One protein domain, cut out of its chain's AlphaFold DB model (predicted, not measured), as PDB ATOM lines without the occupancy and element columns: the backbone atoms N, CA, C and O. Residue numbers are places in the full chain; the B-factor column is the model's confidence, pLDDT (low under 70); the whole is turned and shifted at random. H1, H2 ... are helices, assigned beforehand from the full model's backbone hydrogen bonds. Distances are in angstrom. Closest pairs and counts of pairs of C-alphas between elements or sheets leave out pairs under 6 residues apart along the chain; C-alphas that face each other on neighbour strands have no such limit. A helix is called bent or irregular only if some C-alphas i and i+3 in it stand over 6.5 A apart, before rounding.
ATOM      1  N   MET A 230      26.436 105.191  -0.930       95.00
ATOM      2  CA  MET A 230      25.401 106.225  -0.856       95.00
ATOM      3  C   MET A 230      23.992 105.654  -1.098       95.00
ATOM      4  O   MET A 230      23.082 105.930  -0.322       95.00
ATOM      5  N   GLU A 231      23.796 104.784  -2.100       93.75
ATOM      6  CA  GLU A 231      22.502 104.119  -2.327       93.75
ATOM      7  C   GLU A 231      22.056 103.264  -1.134       93.75
ATOM      8  O   GLU A 231      20.859 103.200  -0.841       93.75
ATOM      9  N   CYS A 232      22.983 102.566  -0.475       95.81
ATOM     10  CA  CYS A 232      22.678 101.762   0.705       95.81
ATOM     11  C   CYS A 232      22.312 102.639   1.906       95.81
ATOM     12  O   CYS A 232      21.311 102.368   2.568       95.81
ATOM     13  N   MET A 233      23.058 103.716   2.146       97.81
ATOM     14  CA  MET A 233      22.812 104.631   3.263       97.81
ATOM     15  C   MET A 233      21.505 105.411   3.109       97.81
ATOM     16  O   MET A 233      20.767 105.551   4.082       97.81
ATOM     17  N   THR A 234      21.158 105.855   1.897       97.50
ATOM     18  CA  THR A 234      19.854 106.487   1.627       97.50
ATOM     19  C   THR A 234      18.696 105.515   1.858       97.50
ATOM     20  O   THR A 234      17.712 105.881   2.495       97.50
ATOM     21  N   HIS A 235      18.820 104.259   1.418       97.25
ATOM     22  CA  HIS A 235      17.799 103.238   1.683       97.25
ATOM     23  C   HIS A 235      17.653 102.980   3.184       97.25
ATOM     24  O   HIS A 235      16.536 102.993   3.691       97.25
ATOM     25  N   LEU A 236      18.762 102.795   3.908       98.19
ATOM     26  CA  LEU A 236      18.714 102.624   5.359       98.19
ATOM     27  C   LEU A 236      18.025 103.819   6.034       98.19
ATOM     28  O   LEU A 236      17.143 103.621   6.862       98.19
ATOM     29  N   GLY A 237      18.386 105.050   5.658       97.94
ATOM     30  CA  GLY A 237      17.769 106.264   6.194       97.94
ATOM     31  C   GLY A 237      16.255 106.323   5.964       97.94
ATOM     32  O   GLY A 237      15.510 106.693   6.877       97.94
ATOM     33  N   TYR A 238      15.794 105.901   4.784       97.56
ATOM     34  CA  TYR A 238      14.369 105.791   4.464       97.56
ATOM     35  C   TYR A 238      13.674 104.756   5.361       97.56
ATOM     36  O   TYR A 238      12.680 105.077   6.014       97.56
ATOM     37  N   GLU A 239      14.231 103.548   5.477       97.06
ATOM     38  CA  GLU A 239      13.641 102.462   6.270       97.06
ATOM     39  C   GLU A 239      13.594 102.785   7.771       97.06
ATOM     40  O   GLU A 239      12.580 102.529   8.427       97.06
ATOM     41  N   LEU A 240      14.643 103.412   8.317       96.81
ATOM     42  CA  LEU A 240      14.661 103.899   9.701       96.81
ATOM     43  C   LEU A 240      13.545 104.930   9.941       96.81
ATOM     44  O   LEU A 240      12.839 104.867  10.953       96.81
ATOM     45  N   SER A 241      13.338 105.843   8.989       94.88
ATOM     46  CA  SER A 241      12.295 106.872   9.077       94.88
ATOM     47  C   SER A 241      10.890 106.259   9.013       94.88
ATOM     48  O   SER A 241      10.039 106.575   9.846       94.88
ATOM     49  N   ALA A 242      10.661 105.315   8.095       93.50
ATOM     50  CA  ALA A 242       9.371 104.648   7.922       93.50
ATOM     51  C   ALA A 242       8.939 103.832   9.158       93.50
ATOM     52  O   ALA A 242       7.754 103.789   9.494       93.50
ATOM     53  N   HIS A 243       9.887 103.219   9.875       91.81
ATOM     54  CA  HIS A 243       9.586 102.351  11.019       91.81
ATOM     55  C   HIS A 243       9.402 103.093  12.352       91.81
ATOM     56  O   HIS A 243       8.980 102.466  13.323       91.81
ATOM     57  N   THR A 244       9.653 104.407  12.420       88.19
ATOM     58  CA  THR A 244       9.646 105.178  13.683       88.19
ATOM     59  C   THR A 244       8.259 105.262  14.348       88.19
ATOM     60  O   THR A 244       8.158 105.281  15.572       88.19
ATOM     61  N   SER A 245       7.171 105.258  13.569       80.00
ATOM     62  CA  SER A 245       5.802 105.507  14.066       80.00
ATOM     63  C   SER A 245       5.141 104.342  14.824       80.00
ATOM     64  O   SER A 245       4.065 104.522  15.389       80.00
ATOM     65  N   GLN A 246       5.755 103.153  14.843       81.06
ATOM     66  CA  GLN A 246       5.123 101.908  15.314       81.06
ATOM     67  C   GLN A 246       5.845 101.244  16.498       81.06
ATOM     68  O   GLN A 246       5.564 100.088  16.809       81.06
ATOM     69  N   GLN A 247       6.783 101.941  17.143       90.50
ATOM     70  CA  GLN A 247       7.693 101.336  18.119       90.50
ATOM     71  C   GLN A 247       7.459 101.807  19.559       90.50
ATOM     72  O   GLN A 247       6.815 102.827  19.806       90.50
ATOM     73  N   ASN A 248       7.996 101.048  20.521       94.69
ATOM     74  CA  ASN A 248       8.071 101.494  21.914       94.69
ATOM     75  C   ASN A 248       9.148 102.588  22.096       94.69
ATOM     76  O   ASN A 248       9.973 102.808  21.214       94.69
ATOM     77  N   THR A 249       9.165 103.256  23.253       94.31
ATOM     78  CA  THR A 249      10.064 104.395  23.517       94.31
ATOM     79  C   THR A 249      11.550 104.070  23.325       94.31
ATOM     80  O   THR A 249      12.268 104.873  22.735       94.31
ATOM     81  N   ASP A 250      12.017 102.902  23.775       95.44
ATOM     82  CA  ASP A 250      13.431 102.518  23.659       95.44
ATOM     83  C   ASP A 250      13.829 102.277  22.199       95.44
ATOM     84  O   ASP A 250      14.886 102.719  21.745       95.44
ATOM     85  N   GLN A 251      12.951 101.626  21.438       96.25
ATOM     86  CA  GLN A 251      13.128 101.414  20.005       96.25
ATOM     87  C   GLN A 251      13.075 102.734  19.227       96.25
ATOM     88  O   GLN A 251      13.919 102.946  18.360       96.25
ATOM     89  N   THR A 252      12.151 103.646  19.547       95.94
ATOM     90  CA  THR A 252      12.097 104.988  18.940       95.94
ATOM     91  C   THR A 252      13.400 105.752  19.178       95.94
ATOM     92  O   THR A 252      13.972 106.278  18.227       95.94
ATOM     93  N   ASN A 253      13.921 105.743  20.409       96.12
ATOM     94  CA  ASN A 253      15.197 106.386  20.733       96.12
ATOM     95  C   ASN A 253      16.360 105.786  19.927       96.12
ATOM     96  O   ASN A 253      17.179 106.528  19.385       96.12
ATOM     97  N   LEU A 254      16.422 104.453  19.808       97.25
ATOM     98  CA  LEU A 254      17.435 103.786  18.989       97.25
ATOM     99  C   LEU A 254      17.331 104.190  17.512       97.25
ATOM    100  O   LEU A 254      18.354 104.504  16.903       97.25
ATOM    101  N   LEU A 255      16.125 104.188  16.937       97.25
ATOM    102  CA  LEU A 255      15.897 104.572  15.541       97.25
ATOM    103  C   LEU A 255      16.300 106.023  15.278       97.25
ATOM    104  O   LEU A 255      16.955 106.300  14.274       97.25
ATOM    105  N   ASP A 256      15.985 106.935  16.198       96.31
ATOM    106  CA  ASP A 256      16.401 108.334  16.106       96.31
ATOM    107  C   ASP A 256      17.923 108.493  16.150       96.31
ATOM    108  O   ASP A 256      18.483 109.267  15.367       96.31
ATOM    109  N   THR A 257      18.608 107.747  17.022       97.69
ATOM    110  CA  THR A 257      20.074 107.716  17.055       97.69
ATOM    111  C   THR A 257      20.642 107.189  15.739       97.69
ATOM    112  O   THR A 257      21.474 107.857  15.132       97.69
ATOM    113  N   LEU A 258      20.159 106.040  15.254       98.25
ATOM    114  CA  LEU A 258      20.632 105.436  14.005       98.25
ATOM    115  C   LEU A 258      20.385 106.340  12.791       98.25
ATOM    116  O   LEU A 258      21.231 106.414  11.900       98.25
ATOM    117  N   ARG A 259      19.254 107.053  12.755       97.62
ATOM    118  CA  ARG A 259      18.925 108.011  11.692       97.62
ATOM    119  C   ARG A 259      19.915 109.174  11.671       97.62
ATOM    120  O   ARG A 259      20.436 109.497  10.605       97.62
ATOM    121  N   LYS A 260      20.208 109.757  12.840       96.94
ATOM    122  CA  LYS A 260      21.206 110.830  12.976       96.94
ATOM    123  C   LYS A 260      22.593 110.346  12.567       96.94
ATOM    124  O   LYS A 260      23.197 110.958  11.701       96.94
ATOM    125  N   GLU A 261      23.052 109.211  13.095       97.75
ATOM    126  CA  GLU A 261      24.364 108.629  12.757       97.75
ATOM    127  C   GLU A 261      24.485 108.308  11.254       97.75
ATOM    128  O   GLU A 261      25.531 108.536  10.645       97.75
ATOM    129  N   THR A 262      23.404 107.832  10.622       98.19
ATOM    130  CA  THR A 262      23.355 107.573   9.171       98.19
ATOM    131  C   THR A 262      23.503 108.864   8.368       98.19
ATOM    132  O   THR A 262      24.334 108.923   7.462       98.19
ATOM    133  N   MET A 263      22.736 109.906   8.707       97.56
ATOM    134  CA  MET A 263      22.849 111.213   8.055       97.56
ATOM    135  C   MET A 263      24.234 111.827   8.277       97.56
ATOM    136  O   MET A 263      24.834 112.333   7.334       97.56
ATOM    137  N   GLU A 264      24.766 111.773   9.499       96.44
ATOM    138  CA  GLU A 264      26.091 112.307   9.812       96.44
ATOM    139  C   GLU A 264      27.173 111.656   8.956       96.44
ATOM    140  O   GLU A 264      27.988 112.369   8.375       96.44
ATOM    141  N   ARG A 265      27.148 110.328   8.809       95.94
ATOM    142  CA  ARG A 265      28.086 109.610   7.936       95.94
ATOM    143  C   ARG A 265      27.970 110.036   6.479       95.94
ATOM    144  O   ARG A 265      28.991 110.215   5.826       95.94
ATOM    145  N   VAL A 266      26.751 110.229   5.977       96.94
ATOM    146  CA  VAL A 266      26.530 110.734   4.615       96.94
ATOM    147  C   VAL A 266      27.088 112.148   4.456       96.94
ATOM    148  O   VAL A 266      27.834 112.406   3.521       96.94
ATOM    149  N   MET A 267      26.793 113.053   5.389       96.44
ATOM    150  CA  MET A 267      27.251 114.445   5.324       96.44
ATOM    151  C   MET A 267      28.766 114.588   5.522       96.44
ATOM    152  O   MET A 267      29.362 115.543   5.032       96.44
ATOM    153  N   ARG A 268      29.408 113.656   6.228       94.12
ATOM    154  CA  ARG A 268      30.873 113.594   6.374       94.12
ATOM    155  C   ARG A 268      31.565 112.827   5.245       94.12
ATOM    156  O   ARG A 268      32.792 112.802   5.200       94.12
ATOM    157  N   HIS A 269      30.794 112.175   4.369       93.31
ATOM    158  CA  HIS A 269      31.280 111.205   3.381       93.31
ATOM    159  C   HIS A 269      32.140 110.102   4.011       93.31
ATOM    160  O   HIS A 269      33.124 109.629   3.440       93.31
ATOM    161  N   ASP A 270      31.716 109.642   5.192       92.00
ATOM    162  CA  ASP A 270      32.236 108.455   5.872       92.00
ATOM    163  C   ASP A 270      31.678 107.168   5.242       92.00
ATOM    164  O   ASP A 270      31.093 106.311   5.915       92.00
ATOM    165  N   LEU A 271      31.825 107.080   3.917       91.62
ATOM    166  CA  LEU A 271      31.129 106.145   3.033       91.62
ATOM    167  C   LEU A 271      32.083 105.249   2.228       91.62
ATOM    168  O   LEU A 271      31.718 104.751   1.163       91.62
ATOM    169  N   GLY A 272      33.299 105.013   2.728       91.12
ATOM    170  CA  GLY A 272      34.175 103.984   2.162       91.12
ATOM    171  C   GLY A 272      33.492 102.610   2.191       91.12
ATOM    172  O   GLY A 272      32.661 102.346   3.063       91.12
ATOM    173  N   PHE A 273      33.819 101.723   1.247       90.50
ATOM    174  CA  PHE A 273      33.168 100.409   1.129       90.50
ATOM    175  C   PHE A 273      33.212  99.604   2.440       90.50
ATOM    176  O   PHE A 273      32.165  99.189   2.941       90.50
ATOM    177  N   ASP A 274      34.400  99.452   3.029       91.06
ATOM    178  CA  ASP A 274      34.593  98.687   4.269       91.06
ATOM    179  C   ASP A 274      34.015  99.403   5.498       91.06
ATOM    180  O   ASP A 274      33.396  98.765   6.356       91.06
ATOM    181  N   ASP A 275      34.141 100.732   5.554       91.31
ATOM    182  CA  ASP A 275      33.563 101.557   6.621       91.31
ATOM    183  C   ASP A 275      32.033 101.435   6.644       91.31
ATOM    184  O   ASP A 275      31.422 101.305   7.707       91.31
ATOM    185  N   THR A 276      31.409 101.453   5.462       94.94
ATOM    186  CA  THR A 276      29.953 101.351   5.300       94.94
ATOM    187  C   THR A 276      29.464  99.950   5.639       94.94
ATOM    188  O   THR A 276      28.450  99.804   6.319       94.94
ATOM    189  N   ARG A 277      30.190  98.907   5.222       95.44
ATOM    190  CA  ARG A 277      29.881  97.520   5.596       95.44
ATOM    191  C   ARG A 277      29.941  97.313   7.107       95.44
ATOM    192  O   ARG A 277      28.962  96.867   7.700       95.44
ATOM    193  N   SER A 278      31.038  97.735   7.731       95.88
ATOM    194  CA  SER A 278      31.225  97.644   9.184       95.88
ATOM    195  C   SER A 278      30.126  98.390   9.945       95.88
ATOM    196  O   SER A 278      29.634  97.928  10.977       95.88
ATOM    197  N   TRP A 279      29.705  99.544   9.421       97.38
ATOM    198  CA  TRP A 279      28.577 100.291   9.961       97.38
ATOM    199  C   TRP A 279      27.256  99.519   9.854       97.38
ATOM    200  O   TRP A 279      26.533  99.412  10.841       97.38
ATOM    201  N   LEU A 280      26.950  98.934   8.696       98.31
ATOM    202  CA  LEU A 280      25.723  98.159   8.495       98.31
ATOM    203  C   LEU A 280      25.658  96.909   9.389       98.31
ATOM    204  O   LEU A 280      24.591  96.605   9.921       98.31
ATOM    205  N   ASP A 281      26.786  96.249   9.654       98.31
ATOM    206  CA  ASP A 281      26.860  95.153  10.633       98.31
ATOM    207  C   ASP A 281      26.569  95.625  12.069       98.31
ATOM    208  O   ASP A 281      25.889  94.936  12.846       98.31
ATOM    209  N   ASN A 282      27.034  96.826  12.434       98.31
ATOM    210  CA  ASN A 282      26.705  97.445  13.717       98.31
ATOM    211  C   ASN A 282      25.206  97.764  13.823       98.31
ATOM    212  O   ASN A 282      24.578  97.418  14.827       98.31
ATOM    213  N   VAL A 283      24.626  98.370  12.779       98.25
ATOM    214  CA  VAL A 283      23.188  98.668  12.688       98.25
ATOM    215  C   VAL A 283      22.375  97.384  12.835       98.25
ATOM    216  O   VAL A 283      21.472  97.329  13.667       98.25
ATOM    217  N   LYS A 284      22.741  96.330  12.092       98.44
ATOM    218  CA  LYS A 284      22.118  95.007  12.177       98.44
ATOM    219  C   LYS A 284      22.079  94.502  13.615       98.44
ATOM    220  O   LYS A 284      21.005  94.220  14.140       98.44
ATOM    221  N   THR A 285      23.242  94.448  14.261       98.50
ATOM    222  CA  THR A 285      23.386  93.937  15.630       98.50
ATOM    223  C   THR A 285      22.540  94.739  16.624       98.50
ATOM    224  O   THR A 285      21.868  94.170  17.484       98.50
ATOM    225  N   ARG A 286      22.529  96.075  16.503       98.31
ATOM    226  CA  ARG A 286      21.733  96.958  17.371       98.31
ATOM    227  C   ARG A 286      20.230  96.761  17.169       98.31
ATOM    228  O   ARG A 286      19.502  96.682  18.156       98.31
ATOM    229  N   CYS A 287      19.777  96.640  15.922       98.00
ATOM    230  CA  CYS A 287      18.379  96.363  15.600       98.00
ATOM    231  C   CYS A 287      17.939  94.987  16.121       98.00
ATOM    232  O   CYS A 287      16.892  94.891  16.758       98.00
ATOM    233  N   GLU A 288      18.746  93.939  15.928       97.75
ATOM    234  CA  GLU A 288      18.462  92.587  16.430       97.75
ATOM    235  C   GLU A 288      18.333  92.567  17.962       97.75
ATOM    236  O   GLU A 288      17.352  92.045  18.492       97.75
ATOM    237  N   ASN A 289      19.255  93.226  18.675       97.88
ATOM    238  CA  ASN A 289      19.218  93.338  20.138       97.88
ATOM    239  C   ASN A 289      17.987  94.100  20.661       97.88
ATOM    240  O   ASN A 289      17.519  93.825  21.764       97.88
ATOM    241  N   ALA A 290      17.448  95.040  19.880       97.19
ATOM    242  CA  ALA A 290      16.237  95.792  20.210       97.19
ATOM    243  C   ALA A 290      14.936  95.108  19.737       97.19
ATOM    244  O   ALA A 290      13.856  95.698  19.828       97.19
ATOM    245  N   GLY A 291      15.016  93.885  19.199       96.88
ATOM    246  CA  GLY A 291      13.867  93.150  18.659       96.88
ATOM    247  C   GLY A 291      13.352  93.672  17.310       96.88
ATOM    248  O   GLY A 291      12.290  93.251  16.856       96.88
ATOM    249  N   LEU A 292      14.092  94.559  16.641       96.81
ATOM    250  CA  LEU A 292      13.773  95.130  15.328       96.81
ATOM    251  C   LEU A 292      14.322  94.243  14.196       96.81
ATOM    252  O   LEU A 292      15.069  94.703  13.330       96.81
ATOM    253  N   LEU A 293      13.963  92.956  14.204       96.81
ATOM    254  CA  LEU A 293      14.571  91.925  13.346       96.81
ATOM    255  C   LEU A 293      14.529  92.275  11.850       96.81
ATOM    256  O   LEU A 293      15.543  92.165  11.173       96.81
ATOM    257  N   LYS A 294      13.401  92.804  11.357       95.69
ATOM    258  CA  LYS A 294      13.244  93.205   9.948       95.69
ATOM    259  C   LYS A 294      14.252  94.280   9.521       95.69
ATOM    260  O   LYS A 294      14.786  94.214   8.420       95.69
ATOM    261  N   LEU A 295      14.521  95.269  10.377       97.06
ATOM    262  CA  LEU A 295      15.539  96.288  10.096       97.06
ATOM    263  C   LEU A 295      16.953  95.703  10.169       97.06
ATOM    264  O   LEU A 295      17.825  96.127   9.414       97.06
ATOM    265  N   GLY A 296      17.169  94.716  11.043       97.88
ATOM    266  CA  GLY A 296      18.403  93.933  11.071       97.88
ATOM    267  C   GLY A 296      18.654  93.193   9.754       97.88
ATOM    268  O   GLY A 296      19.747  93.289   9.195       97.88
ATOM    269  N   ASP A 297      17.625  92.533   9.219       97.69
ATOM    270  CA  ASP A 297      17.678  91.850   7.922       97.69
ATOM    271  C   ASP A 297      17.941  92.832   6.773       97.69
ATOM    272  O   ASP A 297      18.826  92.593   5.955       97.69
ATOM    273  N   ILE A 298      17.266  93.989   6.757       96.81
ATOM    274  CA  ILE A 298      17.531  95.044   5.765       96.81
ATOM    275  C   ILE A 298      18.999  95.482   5.825       96.81
ATOM    276  O   ILE A 298      19.664  95.531   4.793       96.81
ATOM    277  N   ALA A 299      19.542  95.775   7.011       98.06
ATOM    278  CA  ALA A 299      20.939  96.191   7.146       98.06
ATOM    279  C   ALA A 299      21.920  95.115   6.640       98.06
ATOM    280  O   ALA A 299      22.889  95.437   5.949       98.06
ATOM    281  N   LYS A 300      21.632  93.834   6.906       97.81
ATOM    282  CA  LYS A 300      22.391  92.689   6.383       97.81
ATOM    283  C   LYS A 300      22.351  92.612   4.852       97.81
ATOM    284  O   LYS A 300      23.387  92.393   4.221       97.81
ATOM    285  N   ASP A 301      21.182  92.806   4.251       95.75
ATOM    286  CA  ASP A 301      21.011  92.770   2.796       95.75
ATOM    287  C   ASP A 301      21.712  93.957   2.122       95.75
ATOM    288  O   ASP A 301      22.361  93.806   1.082       95.75
ATOM    289  N   LEU A 302      21.650  95.139   2.742       96.25
ATOM    290  CA  LEU A 302      22.396  96.319   2.307       96.25
ATOM    291  C   LEU A 302      23.908  96.083   2.380       96.25
ATOM    292  O   LEU A 302      24.606  96.433   1.432       96.25
ATOM    293  N   HIS A 303      24.405  95.449   3.448       96.56
ATOM    294  CA  HIS A 303      25.815  95.074   3.586       96.56
ATOM    295  C   HIS A 303      26.257  94.165   2.429       96.56
ATOM    296  O   HIS A 303      27.244  94.453   1.748       96.56
ATOM    297  N   ALA A 304      25.485  93.108   2.155       94.25
ATOM    298  CA  ALA A 304      25.760  92.167   1.069       94.25
ATOM    299  C   ALA A 304      25.649  92.803  -0.330       94.25
ATOM    300  O   ALA A 304      26.244  92.308  -1.286       94.25
ATOM    301  N   SER A 305      24.907  93.906  -0.453       91.62
ATOM    302  CA  SER A 305      24.712  94.621  -1.714       91.62
ATOM    303  C   SER A 305      25.860  95.562  -2.076       91.62
ATOM    304  O   SER A 305      25.878  96.045  -3.202       91.62
ATOM    305  N   ILE A 306      26.789  95.865  -1.167       91.19
ATOM    306  CA  ILE A 306      27.928  96.756  -1.441       91.19
ATOM    307  C   ILE A 306      29.035  95.959  -2.152       91.19
ATOM    308  O   ILE A 306      29.367  94.869  -1.682       91.19
ATOM    309  N   PRO A 307      29.648  96.451  -3.247       87.38
ATOM    310  CA  PRO A 307      30.751  95.754  -3.905       87.38
ATOM    311  C   PRO A 307      32.010  95.715  -3.033       87.38
ATOM    312  O   PRO A 307      32.245  96.588  -2.204       87.38
ATOM    313  N   GLU A 308      32.834  94.686  -3.228       85.25
ATOM    314  CA  GLU A 308      34.166  94.631  -2.616       85.25
ATOM    315  C   GLU A 308      35.092  95.670  -3.253       85.25
ATOM    316  O   GLU A 308      35.015  95.906  -4.462       85.25
TER     317      GLU A 308
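Overview. This is residues 230 to 308 of the 772 residues of an uncharacterized protein of Massilia sp. NR 4-1 (UniProt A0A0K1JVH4). Four helices pack lengthwise into an up-and-down bundle, each running against the one before it in the chain, as two helical hairpins side by side, H1 with H2 and H3 with H4. H2, the longest helix, is paired with H1, and the two hairpins are joined through a tight link from H2 to H3. The printed part has 79 residues with four named helices, H1 to H4 in order, and no named strand; the class is all helix. It is compact, with a radius of gyration of the C-alphas of 11.6 A, and elongated, spanning 36 by 22 by 16 A.

Along the chain. Find C-alpha 249 at (10.064, 104.395, 23.517); from there H2, residues 249 to 267, runs 27.0 A. Before it, H1, residues 230 to 246, begins at (25.401, 106.225, -0.856) and runs 26.3 A; it is irregular, with C-alphas 242 and 245 7.2 A apart. H3, residues 273 to 289, runs 24.6 A. H4, residues 293 to 305, runs 18.4 A to C-alpha 305 at (24.712, 94.621, -1.714).

Arrangement. H2 touches H1 at a shallow tilt of 21 degrees, opposite ways; look at the closest C-alphas, Thr 244 and Thr 252, 5.8 A apart. H2 and H3 are close but not clearly touching, Leu 258 and Val 283 being closest with C-alphas 7.4 A apart. H3 touches H4 at a shallow tilt of 14 degrees, opposite ways, with the closest C-alphas, Lys 284 and Gly 296, 4.0 A apart. H1 touches H4, where the closest C-alphas, Cys 232 and Leu 302, are 5.7 A apart. H1 and H3 are near each other, and H2 and H4 are apart. Every O i to N i+4 pair is within hydrogen-bond range in H2, H3 and H4, and 10 of 13 in H1.

Size, cuts and confidence. The two C-alphas farthest apart, Thr 249 and Glu 308, are 36.9 A apart. The printed part has no cut, and the three links are tight. The mean pLDDT of the printed part is 95.3, and no printed residue is under 70.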